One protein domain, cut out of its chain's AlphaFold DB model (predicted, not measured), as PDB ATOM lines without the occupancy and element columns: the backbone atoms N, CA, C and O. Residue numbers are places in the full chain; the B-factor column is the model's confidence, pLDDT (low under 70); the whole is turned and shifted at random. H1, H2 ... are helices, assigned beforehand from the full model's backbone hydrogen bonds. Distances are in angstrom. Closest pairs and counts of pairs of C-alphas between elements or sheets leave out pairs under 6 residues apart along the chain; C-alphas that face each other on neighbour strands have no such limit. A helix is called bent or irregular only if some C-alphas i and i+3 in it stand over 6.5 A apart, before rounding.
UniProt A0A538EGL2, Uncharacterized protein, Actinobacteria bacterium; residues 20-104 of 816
ATOM      1  N   ALA A  20     -32.807 -11.900  32.651       88.06
ATOM      2  CA  ALA A  20     -31.934 -10.779  32.303       88.06
ATOM      3  C   ALA A  20     -32.294 -10.146  30.944       88.06
ATOM      4  O   ALA A  20     -32.273  -8.919  30.801       88.06
ATOM      5  N   ALA A  21     -32.640 -10.966  29.945       90.81
ATOM      6  CA  ALA A  21     -33.095 -10.481  28.645       90.81
ATOM      7  C   ALA A  21     -34.424  -9.719  28.755       90.81
ATOM      8  O   ALA A  21     -34.544  -8.623  28.207       90.81
ATOM      9  N   ALA A  22     -35.387 -10.256  29.507       91.62
ATOM     10  CA  ALA A  22     -36.678  -9.626  29.754       91.62
ATOM     11  C   ALA A  22     -36.531  -8.263  30.445       91.62
ATOM     12  O   ALA A  22     -37.104  -7.290  29.965       91.62
ATOM     13  N   LEU A  23     -35.701  -8.156  31.490       91.31
ATOM     14  CA  LEU A  23     -35.432  -6.885  32.177       91.31
ATOM     15  C   LEU A  23     -34.765  -5.851  31.259       91.31
ATOM     16  O   LEU A  23     -35.103  -4.666  31.288       91.31
ATOM     17  N   ARG A  24     -33.819  -6.287  30.414       92.75
ATOM     18  CA  ARG A  24     -33.169  -5.412  29.425       92.75
ATOM     19  C   ARG A  24     -34.177  -4.874  28.412       92.75
ATOM     20  O   ARG A  24     -34.131  -3.689  28.085       92.75
ATOM     21  N   VAL A  25     -35.051  -5.739  27.904       93.75
ATOM     22  CA  VAL A  25     -36.073  -5.353  26.929       93.75
ATOM     23  C   VAL A  25     -37.163  -4.506  27.579       93.75
ATOM     24  O   VAL A  25     -37.593  -3.537  26.969       93.75
ATOM     25  N   GLU A  26     -37.556  -4.778  28.820       93.62
ATOM     26  CA  GLU A  26     -38.507  -3.953  29.572       93.62
ATOM     27  C   GLU A  26     -38.011  -2.510  29.723       93.62
ATOM     28  O   GLU A  26     -38.760  -1.571  29.454       93.62
ATOM     29  N   ALA A  27     -36.731  -2.311  30.060       91.38
ATOM     30  CA  ALA A  27     -36.137  -0.975  30.143       91.38
ATOM     31  C   ALA A  27     -36.134  -0.225  28.793       91.38
ATOM     32  O   ALA A  27     -36.147   1.005  28.773       91.38
ATOM     33  N   TRP A  28     -36.113  -0.957  27.676       93.12
ATOM     34  CA  TRP A  28     -36.131  -0.411  26.318       93.12
ATOM     35  C   TRP A  28     -37.555  -0.175  25.787       93.12
ATOM     36  O   TRP A  28     -37.825   0.860  25.182       93.12
ATOM     37  N   ALA A  29     -38.478  -1.106  26.034       91.19
ATOM     38  CA  ALA A  29     -39.855  -1.073  25.543       91.19
ATOM     39  C   ALA A  29     -40.809  -0.278  26.445       91.19
ATOM     40  O   ALA A  29     -41.816   0.244  25.965       91.19
ATOM     41  N   GLY A  30     -40.511  -0.191  27.744       89.69
ATOM     42  CA  GLY A  30     -41.355   0.454  28.750       89.69
ATOM     43  C   GLY A  30     -42.552  -0.383  29.222       89.69
ATOM     44  O   GLY A  30     -43.418   0.145  29.923       89.69
ATOM     45  N   GLU A  31     -42.629  -1.667  28.860       93.31
ATOM     46  CA  GLU A  31     -43.651  -2.610  29.339       93.31
ATOM     47  C   GLU A  31     -43.009  -3.898  29.883       93.31
ATOM     48  O   GLU A  31     -42.007  -4.354  29.323       93.31
ATOM     49  N   PRO A  32     -43.576  -4.490  30.952       91.62
ATOM     50  CA  PRO A  32     -43.025  -5.685  31.576       91.62
ATOM     51  C   PRO A  32     -43.299  -6.944  30.749       91.62
ATOM     52  O   PRO A  32     -44.407  -7.158  30.255       91.62
ATOM     53  N   PHE A  33     -42.294  -7.815  30.658       91.31
ATOM     54  CA  PHE A  33     -42.398  -9.134  30.011       91.31
ATOM     55  C   PHE A  33     -42.617 -10.263  31.018       91.31
ATOM     56  O   PHE A  33     -43.237 -11.282  30.698       91.31
ATOM     57  N   LEU A  34     -42.112 -10.065  32.233       88.44
ATOM     58  CA  LEU A  34     -42.257 -10.955  33.372       88.44
ATOM     59  C   LEU A  34     -42.874 -10.171  34.520       88.44
ATOM     60  O   LEU A  34     -42.532  -9.013  34.751       88.44
ATOM     61  N   ARG A  35     -43.800 -10.801  35.234       83.44
ATOM     62  CA  ARG A  35     -44.449 -10.215  36.409       83.44
ATOM     63  C   ARG A  35     -43.896 -10.836  37.683       83.44
ATOM     64  O   ARG A  35     -43.308 -11.915  37.665       83.44
ATOM     65  N   GLU A  36     -44.127 -10.168  38.808       79.00
ATOM     66  CA  GLU A  36     -43.693 -10.665  40.113       79.00
ATOM     67  C   GLU A  36     -44.281 -12.061  40.392       79.00
ATOM     68  O   GLU A  36     -45.498 -12.247  40.423       79.00
ATOM     69  N   GLY A  37     -43.399 -13.048  40.572       80.31
ATOM     70  CA  GLY A  37     -43.769 -14.439  40.840       80.31
ATOM     71  C   GLY A  37     -44.104 -15.292  39.609       80.31
ATOM     72  O   GLY A  37     -44.472 -16.454  39.782       80.31
ATOM     73  N   GLU A  38     -43.987 -14.766  38.386       86.06
ATOM     74  CA  GLU A  38     -44.082 -15.581  37.170       86.06
ATOM     75  C   GLU A  38     -42.797 -16.388  36.937       86.06
ATOM     76  O   GLU A  38     -41.694 -15.867  37.067       86.06
ATOM     77  N   ASP A  39     -42.937 -17.659  36.543       87.25
ATOM     78  CA  ASP A  39     -41.808 -18.483  36.103       87.25
ATOM     79  C   ASP A  39     -41.417 -18.091  34.661       87.25
ATOM     80  O   ASP A  39     -42.249 -18.247  33.748       87.25
ATOM     81  N   PRO A  40     -40.180 -17.609  34.419       87.62
ATOM     82  CA  PRO A  40     -39.718 -17.251  33.082       87.62
ATOM     83  C   PRO A  40     -39.779 -18.414  32.088       87.62
ATOM     84  O   PRO A  40     -40.076 -18.197  30.912       87.62
ATOM     85  N   ALA A  41     -39.560 -19.654  32.540       85.00
ATOM     86  CA  ALA A  41     -39.584 -20.832  31.675       85.00
ATOM     87  C   ALA A  41     -40.982 -21.127  31.113       85.00
ATOM     88  O   ALA A  41     -41.102 -21.716  30.039       85.00
ATOM     89  N   VAL A  42     -42.032 -20.712  31.827       85.94
ATOM     90  CA  VAL A  42     -43.430 -20.907  31.427       85.94
ATOM     91  C   VAL A  42     -43.939 -19.692  30.653       85.94
ATOM     92  O   VAL A  42     -44.482 -19.836  29.559       85.94
ATOM     93  N   SER A  43     -43.733 -18.491  31.192       85.69
ATOM     94  CA  SER A  43     -44.313 -17.251  30.652       85.69
ATOM     95  C   SER A  43     -43.636 -16.787  29.360       85.69
ATOM     96  O   SER A  43     -44.266 -16.135  28.530       85.69
ATOM     97  N   LEU A  44     -42.365 -17.160  29.172       89.94
ATOM     98  CA  LEU A  44     -41.574 -16.910  27.962       89.94
ATOM     99  C   LEU A  44     -41.212 -18.217  27.243       89.94
ATOM    100  O   LEU A  44     -40.195 -18.297  26.540       89.94
ATOM    101  N   ALA A  45     -42.045 -19.248  27.410       88.31
ATOM    102  CA  ALA A  45     -41.903 -20.496  26.678       88.31
ATOM    103  C   ALA A  45     -41.969 -20.243  25.155       88.31
ATOM    104  O   ALA A  45     -42.729 -19.372  24.703       88.31
ATOM    105  N   PRO A  46     -41.208 -20.998  24.340       86.50
ATOM    106  CA  PRO A  46     -41.285 -20.911  22.884       86.50
ATOM    107  C   PRO A  46     -42.723 -21.048  22.367       86.50
ATOM    108  O   PRO A  46     -43.479 -21.901  22.829       86.50
ATOM    109  N   GLY A  47     -43.096 -20.210  21.399       83.25
ATOM    110  CA  GLY A  47     -44.436 -20.199  20.795       83.25
ATOM    111  C   GLY A  47     -45.454 -19.285  21.485       83.25
ATOM    112  O   GLY A  47     -46.480 -18.976  20.876       83.25
ATOM    113  N   THR A  48     -45.164 -18.791  22.694       89.81
ATOM    114  CA  THR A  48     -45.993 -17.771  23.357       89.81
ATOM    115  C   THR A  48     -45.831 -16.399  22.698       89.81
ATOM    116  O   THR A  48     -44.777 -16.064  22.150       89.81
ATOM    117  N   SER A  49     -46.870 -15.564  22.776       91.06
ATOM    118  CA  SER A  49     -46.834 -14.208  22.212       91.06
ATOM    119  C   SER A  49     -45.833 -13.290  22.920       91.06
ATOM    120  O   SER A  49     -45.180 -12.495  22.251       91.06
ATOM    121  N   ARG A  50     -45.632 -13.439  24.241       91.88
ATOM    122  CA  ARG A  50     -44.578 -12.705  24.967       91.88
ATOM    123  C   ARG A  50     -43.180 -13.113  24.532       91.88
ATOM    124  O   ARG A  50     -42.309 -12.255  24.431       91.88
ATOM    125  N   ARG A  51     -42.958 -14.405  24.260       92.69
ATOM    126  CA  ARG A  51     -41.654 -14.866  23.782       92.69
ATOM    127  C   ARG A  51     -41.315 -14.279  22.415       92.69
ATOM    128  O   ARG A  51     -40.217 -13.766  22.252       92.69
ATOM    129  N   ARG A  52     -42.270 -14.265  21.479       91.94
ATOM    130  CA  ARG A  52     -42.094 -13.594  20.178       91.94
ATOM    131  C   ARG A  52     -41.776 -12.106  20.339       91.94
ATOM    132  O   ARG A  52     -40.781 -11.640  19.803       91.94
ATOM    133  N   ALA A  53     -42.554 -11.402  21.166       94.44
ATOM    134  CA  ALA A  53     -42.313  -9.993  21.463       94.44
ATOM    135  C   ALA A  53     -40.892  -9.738  21.997       94.44
ATOM    136  O   ALA A  53     -40.266  -8.743  21.629       94.44
ATOM    137  N   LEU A  54     -40.389 -10.636  22.856       94.69
ATOM    138  CA  LEU A  54     -39.050 -10.554  23.437       94.69
ATOM    139  C   LEU A  54     -37.965 -10.796  22.384       94.69
ATOM    140  O   LEU A  54     -37.020 -10.015  22.299       94.69
ATOM    141  N   ASP A  55     -38.103 -11.861  21.595       94.19
ATOM    142  CA  ASP A  55     -37.131 -12.236  20.567       94.19
ATOM    143  C   ASP A  55     -37.019 -11.126  19.497       94.19
ATOM    144  O   ASP A  55     -35.911 -10.703  19.156       94.19
ATOM    145  N   ASP A  56     -38.148 -10.564  19.051       95.12
ATOM    146  CA  ASP A  56     -38.177  -9.460  18.080       95.12
ATOM    147  C   ASP A  56     -37.601  -8.159  18.661       95.12
ATOM    148  O   ASP A  56     -36.890  -7.419  17.977       95.12
ATOM    149  N   ALA A  57     -37.853  -7.882  19.944       95.75
ATOM    150  CA  ALA A  57     -37.275  -6.721  20.614       95.75
ATOM    151  C   ALA A  57     -35.750  -6.831  20.740       95.75
ATOM    152  O   ALA A  57     -35.032  -5.860  20.498       95.75
ATOM    153  N   LEU A  58     -35.233  -8.015  21.088       95.25
ATOM    154  CA  LEU A  58     -33.791  -8.264  21.127       95.25
ATOM    155  C   LEU A  58     -33.162  -8.057  19.747       95.25
ATOM    156  O   LEU A  58     -32.123  -7.402  19.660       95.25
ATOM    157  N   ALA A  59     -33.818  -8.519  18.677       95.69
ATOM    158  CA  ALA A  59     -33.359  -8.293  17.309       95.69
ATOM    159  C   ALA A  59     -33.296  -6.793  16.948       95.69
ATOM    160  O   ALA A  59     -32.323  -6.340  16.340       95.69
ATOM    161  N   GLU A  60     -34.284  -5.987  17.358       96.69
ATOM    162  CA  GLU A  60     -34.249  -4.531  17.157       96.69
ATOM    163  C   GLU A  60     -33.140  -3.837  17.960       96.69
ATOM    164  O   GLU A  60     -32.477  -2.925  17.448       96.69
ATOM    165  N   ILE A  61     -32.906  -4.276  19.199       94.31
ATOM    166  CA  ILE A  61     -31.832  -3.761  20.055       94.31
ATOM    167  C   ILE A  61     -30.458  -4.105  19.462       94.31
ATOM    168  O   ILE A  61     -29.567  -3.253  19.439       94.31
ATOM    169  N   GLU A  62     -30.271  -5.329  18.968       94.56
ATOM    170  CA  GLU A  62     -29.040  -5.767  18.297       94.56
ATOM    171  C   GLU A  62     -28.794  -5.005  16.989       94.56
ATOM    172  O   GLU A  62     -27.654  -4.659  16.681       94.56
ATOM    173  N   ALA A  63     -29.863  -4.635  16.277       95.12
ATOM    174  CA  ALA A  63     -29.806  -3.729  15.131       95.12
ATOM    175  C   ALA A  63     -29.505  -2.261  15.513       95.12
ATOM    176  O   ALA A  63     -29.432  -1.395  14.639       95.12
ATOM    177  N   GLY A  64     -29.316  -1.959  16.802       93.62
ATOM    178  CA  GLY A  64     -28.901  -0.650  17.305       93.62
ATOM    179  C   GLY A  64     -30.040   0.345  17.538       93.62
ATOM    180  O   GLY A  64     -29.767   1.536  17.725       93.62
ATOM    181  N   ARG A  65     -31.309  -0.094  17.539       91.25
ATOM    182  CA  ARG A  65     -32.439   0.797  17.843       91.25
ATOM    183  C   ARG A  65     -32.467   1.154  19.326       91.25
ATOM    184  O   ARG A  65     -32.417   0.292  20.199       91.25
ATOM    185  N   ARG A  66     -32.598   2.450  19.617       89.12
ATOM    186  CA  ARG A  66     -32.686   2.968  20.994       89.12
ATOM    187  C   ARG A  66     -34.089   2.897  21.588       89.12
ATOM    188  O   ARG A  66     -34.211   2.913  22.803       89.12
ATOM    189  N   GLU A  67     -35.101   2.816  20.733       88.38
ATOM    190  CA  GLU A  67     -36.511   2.728  21.097       88.38
ATOM    191  C   GLU A  67     -37.222   1.741  20.160       88.38
ATOM    192  O   GLU A  67     -36.742   1.536  19.033       88.38
ATOM    193  N   PRO A  68     -38.364   1.166  20.582       92.38
ATOM    194  CA  PRO A  68     -39.133   0.252  19.752       92.38
ATOM    195  C   PRO A  68     -39.616   0.882  18.458       92.38
ATOM    196  O   PRO A  68     -40.128   2.008  18.449       92.38
ATOM    197  N   SER A  69     -39.501   0.132  17.363       93.12
ATOM    198  CA  SER A  69     -40.039   0.567  16.082       93.12
ATOM    199  C   SER A  69     -41.565   0.724  16.128       93.12
ATOM    200  O   SER A  69     -42.247   0.058  16.914       93.12
ATOM    201  N   PRO A  70     -42.147   1.557  15.245       91.19
ATOM    202  CA  PRO A  70     -43.597   1.642  15.105       91.19
ATOM    203  C   PRO A  70     -44.250   0.281  14.822       91.19
ATOM    204  O   PRO A  70     -45.326   0.015  15.346       91.19
ATOM    205  N   GLY A  71     -43.584  -0.586  14.047       92.81
ATOM    206  CA  GLY A  71     -44.059  -1.940  13.750       92.81
ATOM    207  C   GLY A  71     -44.126  -2.810  15.002       92.81
ATOM    208  O   GLY A  71     -45.191  -3.329  15.321       92.81
ATOM    209  N   TRP A  72     -43.035  -2.862  15.771       94.88
ATOM    210  CA  TRP A  72     -42.989  -3.605  17.032       94.88
ATOM    211  C   TRP A  72     -44.050  -3.112  18.025       94.88
ATOM    212  O   TRP A  72     -44.749  -3.901  18.661       94.88
ATOM    213  N   LYS A  73     -44.235  -1.788  18.120       94.62
ATOM    214  CA  LYS A  73     -45.263  -1.175  18.974       94.62
ATOM    215  C   LYS A  73     -46.687  -1.562  18.560       94.62
ATOM    216  O   LYS A  73     -47.517  -1.800  19.437       94.62
ATOM    217  N   VAL A  74     -46.976  -1.600  17.255       94.19
ATOM    218  CA  VAL A  74     -48.277  -2.037  16.718       94.19
ATOM    219  C   VAL A  74     -48.515  -3.513  17.010       94.19
ATOM    220  O   VAL A  74     -49.628  -3.871  17.369       94.19
ATOM    221  N   GLU A  75     -47.498  -4.358  16.877       93.81
ATOM    222  CA  GLU A  75     -47.644  -5.801  17.064       93.81
ATOM    223  C   GLU A  75     -47.781  -6.165  18.551       93.81
ATOM    224  O   GLU A  75     -48.743  -6.810  18.959       93.81
ATOM    225  N   TYR A  76     -46.892  -5.661  19.408       95.75
ATOM    226  CA  TYR A  76     -46.774  -6.159  20.782       95.75
ATOM    227  C   TYR A  76     -47.114  -5.143  21.870       95.75
ATOM    228  O   TYR A  76     -47.509  -5.535  22.971       95.75
ATOM    229  N   GLY A  77     -46.999  -3.844  21.592       95.50
ATOM    230  CA  GLY A  77     -47.076  -2.814  22.631       95.50
ATOM    231  C   GLY A  77     -48.424  -2.779  23.356       95.50
ATOM    232  O   GLY A  77     -48.463  -2.766  24.586       95.50
ATOM    233  N   LEU A  78     -49.540  -2.839  22.618       96.81
ATOM    234  CA  LEU A  78     -50.871  -2.860  23.239       96.81
ATOM    235  C   LEU A  78     -51.138  -4.178  23.981       96.81
ATOM    236  O   LEU A  78     -51.766  -4.160  25.035       96.81
ATOM    237  N   MET A  79     -50.659  -5.305  23.450       96.62
ATOM    238  CA  MET A  79     -50.806  -6.620  24.078       96.62
ATOM    239  C   MET A  79     -50.141  -6.635  25.461       96.62
ATOM    240  O   MET A  79     -50.807  -6.949  26.447       96.62
ATOM    241  N   LEU A  80     -48.869  -6.230  25.546       96.06
ATOM    242  CA  LEU A  80     -48.113  -6.172  26.804       96.06
ATOM    243  C   LEU A  80     -48.726  -5.164  27.790       96.06
ATOM    244  O   LEU A  80     -48.864  -5.444  28.982       96.06
ATOM    245  N   GLY A  81     -49.175  -4.012  27.288       96.44
ATOM    246  CA  GLY A  81     -49.852  -3.007  28.103       96.44
ATOM    247  C   GLY A  81     -51.189  -3.485  28.685       96.44
ATOM    248  O   GLY A  81     -51.471  -3.256  29.863       96.44
ATOM    249  N   LEU A  82     -52.011  -4.186  27.896       96.75
ATOM    250  CA  LEU A  82     -53.258  -4.797  28.374       96.75
ATOM    251  C   LEU A  82     -52.975  -5.882  29.407       96.75
ATOM    252  O   LEU A  82     -53.660  -5.969  30.423       96.75
ATOM    253  N   GLU A  83     -51.946  -6.686  29.167       94.88
ATOM    254  CA  GLU A  83     -51.463  -7.693  30.094       94.88
ATOM    255  C   GLU A  83     -51.092  -7.105  31.457       94.88
ATOM    256  O   GLU A  83     -51.549  -7.628  32.474       94.88
ATOM    257  N   ARG A  84     -50.339  -6.000  31.484       94.12
ATOM    258  CA  ARG A  84     -50.017  -5.259  32.712       94.12
ATOM    259  C   ARG A  84     -51.281  -4.810  33.441       94.12
ATOM    260  O   ARG A  84     -51.445  -5.117  34.617       94.12
ATOM    261  N   VAL A  85     -52.180  -4.110  32.747       94.69
ATOM    262  CA  VAL A  85     -53.400  -3.548  33.353       94.69
ATOM    263  C   VAL A  85     -54.307  -4.649  33.913       94.69
ATOM    264  O   VAL A  85     -54.863  -4.506  34.998       94.69
ATOM    265  N   LEU A  86     -54.453  -5.762  33.192       94.75
ATOM    266  CA  LEU A  86     -55.327  -6.875  33.576       94.75
ATOM    267  C   LEU A  86     -54.707  -7.817  34.619       94.75
ATOM    268  O   LEU A  86     -55.434  -8.619  35.206       94.75
ATOM    269  N   ALA A  87     -53.392  -7.741  34.854       91.88
ATOM    270  CA  ALA A  87     -52.718  -8.492  35.913       91.88
ATOM    271  C   ALA A  87     -53.138  -8.027  37.310       91.88
ATOM    272  O   ALA A  87     -53.108  -8.800  38.271       91.88
ATOM    273  N   GLU A  88     -53.510  -6.756  37.431       91.00
ATOM    274  CA  GLU A  88     -53.907  -6.182  38.701       91.00
ATOM    275  C   GLU A  88     -55.235  -6.784  39.184       91.00
ATOM    276  O   GLU A  88     -56.200  -6.866  38.421       91.00
ATOM    277  N   PRO A  89     -55.368  -7.132  40.479       87.12
ATOM    278  CA  PRO A  89     -56.630  -7.641  41.021       87.12
ATOM    279  C   PRO A  89     -57.805  -6.668  40.853       87.12
ATOM    280  O   PRO A  89     -58.969  -7.077  40.831       87.12
ATOM    281  N   ARG A  90     -57.499  -5.367  40.794       92.00
ATOM    282  CA  ARG A  90     -58.445  -4.279  40.546       92.00
ATOM    283  C   ARG A  90     -57.821  -3.295  39.560       92.00
ATOM    284  O   ARG A  90     -57.228  -2.316  40.007       92.00
ATOM    285  N   PRO A  91     -57.955  -3.551  38.250       94.69
ATOM    286  CA  PRO A  91     -57.413  -2.664  37.231       94.69
ATOM    287  C   PRO A  91     -57.938  -1.243  37.432       94.69
ATOM    288  O   PRO A  91     -59.142  -1.055  37.640       94.69
ATOM    289  N   HIS A  92     -57.057  -0.252  37.383       95.38
ATOM    290  CA  HIS A  92     -57.397   1.148  37.623       95.38
ATOM    291  C   HIS A  92     -56.739   2.077  36.598       95.38
ATOM    292  O   HIS A  92     -55.797   1.699  35.910       95.38
ATOM    293  N   LEU A  93     -57.294   3.280  36.456       95.69
ATOM    294  CA  LEU A  93     -56.713   4.360  35.652       95.69
ATOM    295  C   LEU A  93     -55.636   5.110  36.446       95.69
ATOM    296  O   LEU A  93     -55.572   4.974  37.668       95.69
ATOM    297  N   ALA A  94     -54.859   5.972  35.786       92.81
ATOM    298  CA  ALA A  94     -53.794   6.757  36.424       92.81
ATOM    299  C   ALA A  94     -54.280   7.625  37.609       92.81
ATOM    300  O   ALA A  94     -53.549   7.843  38.573       92.81
ATOM    301  N   SER A  95     -55.540   8.062  37.590       93.75
ATOM    302  CA  SER A  95     -56.211   8.768  38.694       93.75
ATOM    303  C   SER A  95     -56.556   7.903  39.920       93.75
ATOM    304  O   SER A  95     -56.977   8.440  40.946       93.75
ATOM    305  N   GLY A  96     -56.453   6.573  39.819       93.50
ATOM    306  CA  GLY A  96     -56.966   5.615  40.803       93.50
ATOM    307  C   GLY A  96     -58.410   5.155  40.559       93.50
ATOM    308  O   GLY A  96     -58.946   4.379  41.355       93.50
ATOM    309  N   THR A  97     -59.072   5.602  39.486       93.81
ATOM    310  CA  THR A  97     -60.426   5.144  39.134       93.81
ATOM    311  C   THR A  97     -60.422   3.649  38.789       93.81
ATOM    312  O   THR A  97     -59.923   3.257  37.737       93.81
ATOM    313  N   GLU A  98     -61.018   2.807  39.642       95.12
ATOM    314  CA  GLU A  98     -61.172   1.365  39.382       95.12
ATOM    315  C   GLU A  98     -62.064   1.099  38.148       95.12
ATOM    316  O   GLU A  98     -63.194   1.600  38.040       95.12
ATOM    317  N   LEU A  99     -61.590   0.239  37.244       93.62
ATOM    318  CA  LEU A  99     -62.353  -0.254  36.103       93.62
ATOM    319  C   LEU A  99     -63.435  -1.235  36.561       93.62
ATOM    320  O   LEU A  99     -63.231  -2.161  37.348       93.62
ATOM    321  N   ARG A 100     -64.639  -1.060  36.022       91.56
ATOM    322  CA  ARG A 100     -65.759  -1.973  36.253       91.56
ATOM    323  C   ARG A 100     -65.567  -3.246  35.445       91.56
ATOM    324  O   ARG A 100     -65.033  -3.214  34.345       91.56
ATOM    325  N   ARG A 101     -66.146  -4.348  35.930       90.56
ATOM    326  CA  ARG A 101     -66.048  -5.668  35.289       90.56
ATOM    327  C   ARG A 101     -66.291  -5.659  33.777       90.56
ATOM    328  O   ARG A 101     -65.505  -6.246  33.070       90.56
ATOM    329  N   HIS A 102     -67.322  -4.981  33.269       89.44
ATOM    330  CA  HIS A 102     -67.579  -4.971  31.821       89.44
ATOM    331  C   HIS A 102     -66.543  -4.176  31.013       89.44
ATOM    332  O   HIS A 102     -66.395  -4.401  29.824       89.44
ATOM    333  N   GLN A 103     -65.847  -3.224  31.636       94.38
ATOM    334  CA  GLN A 103     -64.739  -2.495  31.010       94.38
ATOM    335  C   GLN A 103     -63.503  -3.394  30.967       94.38
ATOM    336  O   GLN A 103     -62.844  -3.470  29.941       94.38
ATOM    337  N   VAL A 104     -63.261  -4.138  32.052       94.81
ATOM    338  CA  VAL A 104     -62.243  -5.196  32.114       94.81
ATOM    339  C   VAL A 104     -62.529  -6.292  31.082       94.81
ATOM    340  O   VAL A 104     -61.612  -6.680  30.374       94.81
TER     341      VAL A 104
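AT A GLANCE: This is residues 20 to 104 of the 816 residues of an uncharacterized protein of Actinobacteria bacterium (UniProt A0A538EGL2). Two helices, H1 and H3, cross nearly at right angles, and H3 packs at a slant on the first part of a long kinked helix, H4, whose far part runs away from them and leads to a loop, residues 88 to 100, and the tiny H5 at the far end. The four-residue H2 sits on a separate loop near the beginning of H3. The printed part has 85 residues with five named helices, H1 to H5 in order along the chain, and no named strand; the class is all helix. It is only just compact, close to loose, with a radius of gyration of the C-alphas of 13.9 A, and spans 41 by 28 by 19 A.

IN THESE COORDINATES: H1 is residues 20 to 29, 14.2 A from first to last C-alpha, and begins with C-alpha 20 at (-31.934, -10.779, 32.303). H2, residues 40 to 43, is 5.2 A long. H3, residues 49 to 62, is 20.1 A long and begins at C-alpha 49, (-46.834, -14.208, 22.212). H4, residues 70 to 87, is the longest helix at 24.9 A; it is irregular, with C-alphas 75 and 78 7.6 A apart, and has a kink of 41 degrees near residue 77. H5, residues 101 to 104, is 5.0 A long and ends with C-alpha 104 at (-62.243, -5.196, 32.114).

HOW THE PARTS SIT: H1 touches H3, which meets it with residues 54 to 58 alone; the closest C-alphas, those of Val 25 and Ala 57, are 6.6 A apart, and the lines are about perpendicular at 78 degrees. H1 and H4 are close but not clearly touching, with the C-alphas of Ala 29 and Gly 77 closest at 8.0 A. H2 and H3 are close but not clearly touching; the C-alphas of Ser 43 and Arg 50 are closest at 7.3 A. H4 touches H3 with residues 72 to 80 alone, closest at the C-alphas of Ala 53 and Tyr 76, 5.9 A; the two run opposite ways at a steep tilt of 45 degrees. H4 and H5 are close but not clearly touching, with the C-alphas of Leu 86 and Val 104 closest at 7.3 A. H1 and H2 are apart, as are H3 and H5. Every O i to N i+4 pair is within hydrogen-bond range in H1 and H3, and 12 of 14 are in H4; H2 and H5 are too short for such a pair.

THE WHOLE: The two C-alphas farthest apart, those of Ala 63 and Arg 100, are 41.7 A apart. The printed part has no cut. The link from H4 to H5 is long, with 13 residues; that from H2 to H3 is tight, and those from H1 to H2 and from H3 to H4 are short. The mean pLDDT of the printed part is 92.0, and no printed residue is under 70.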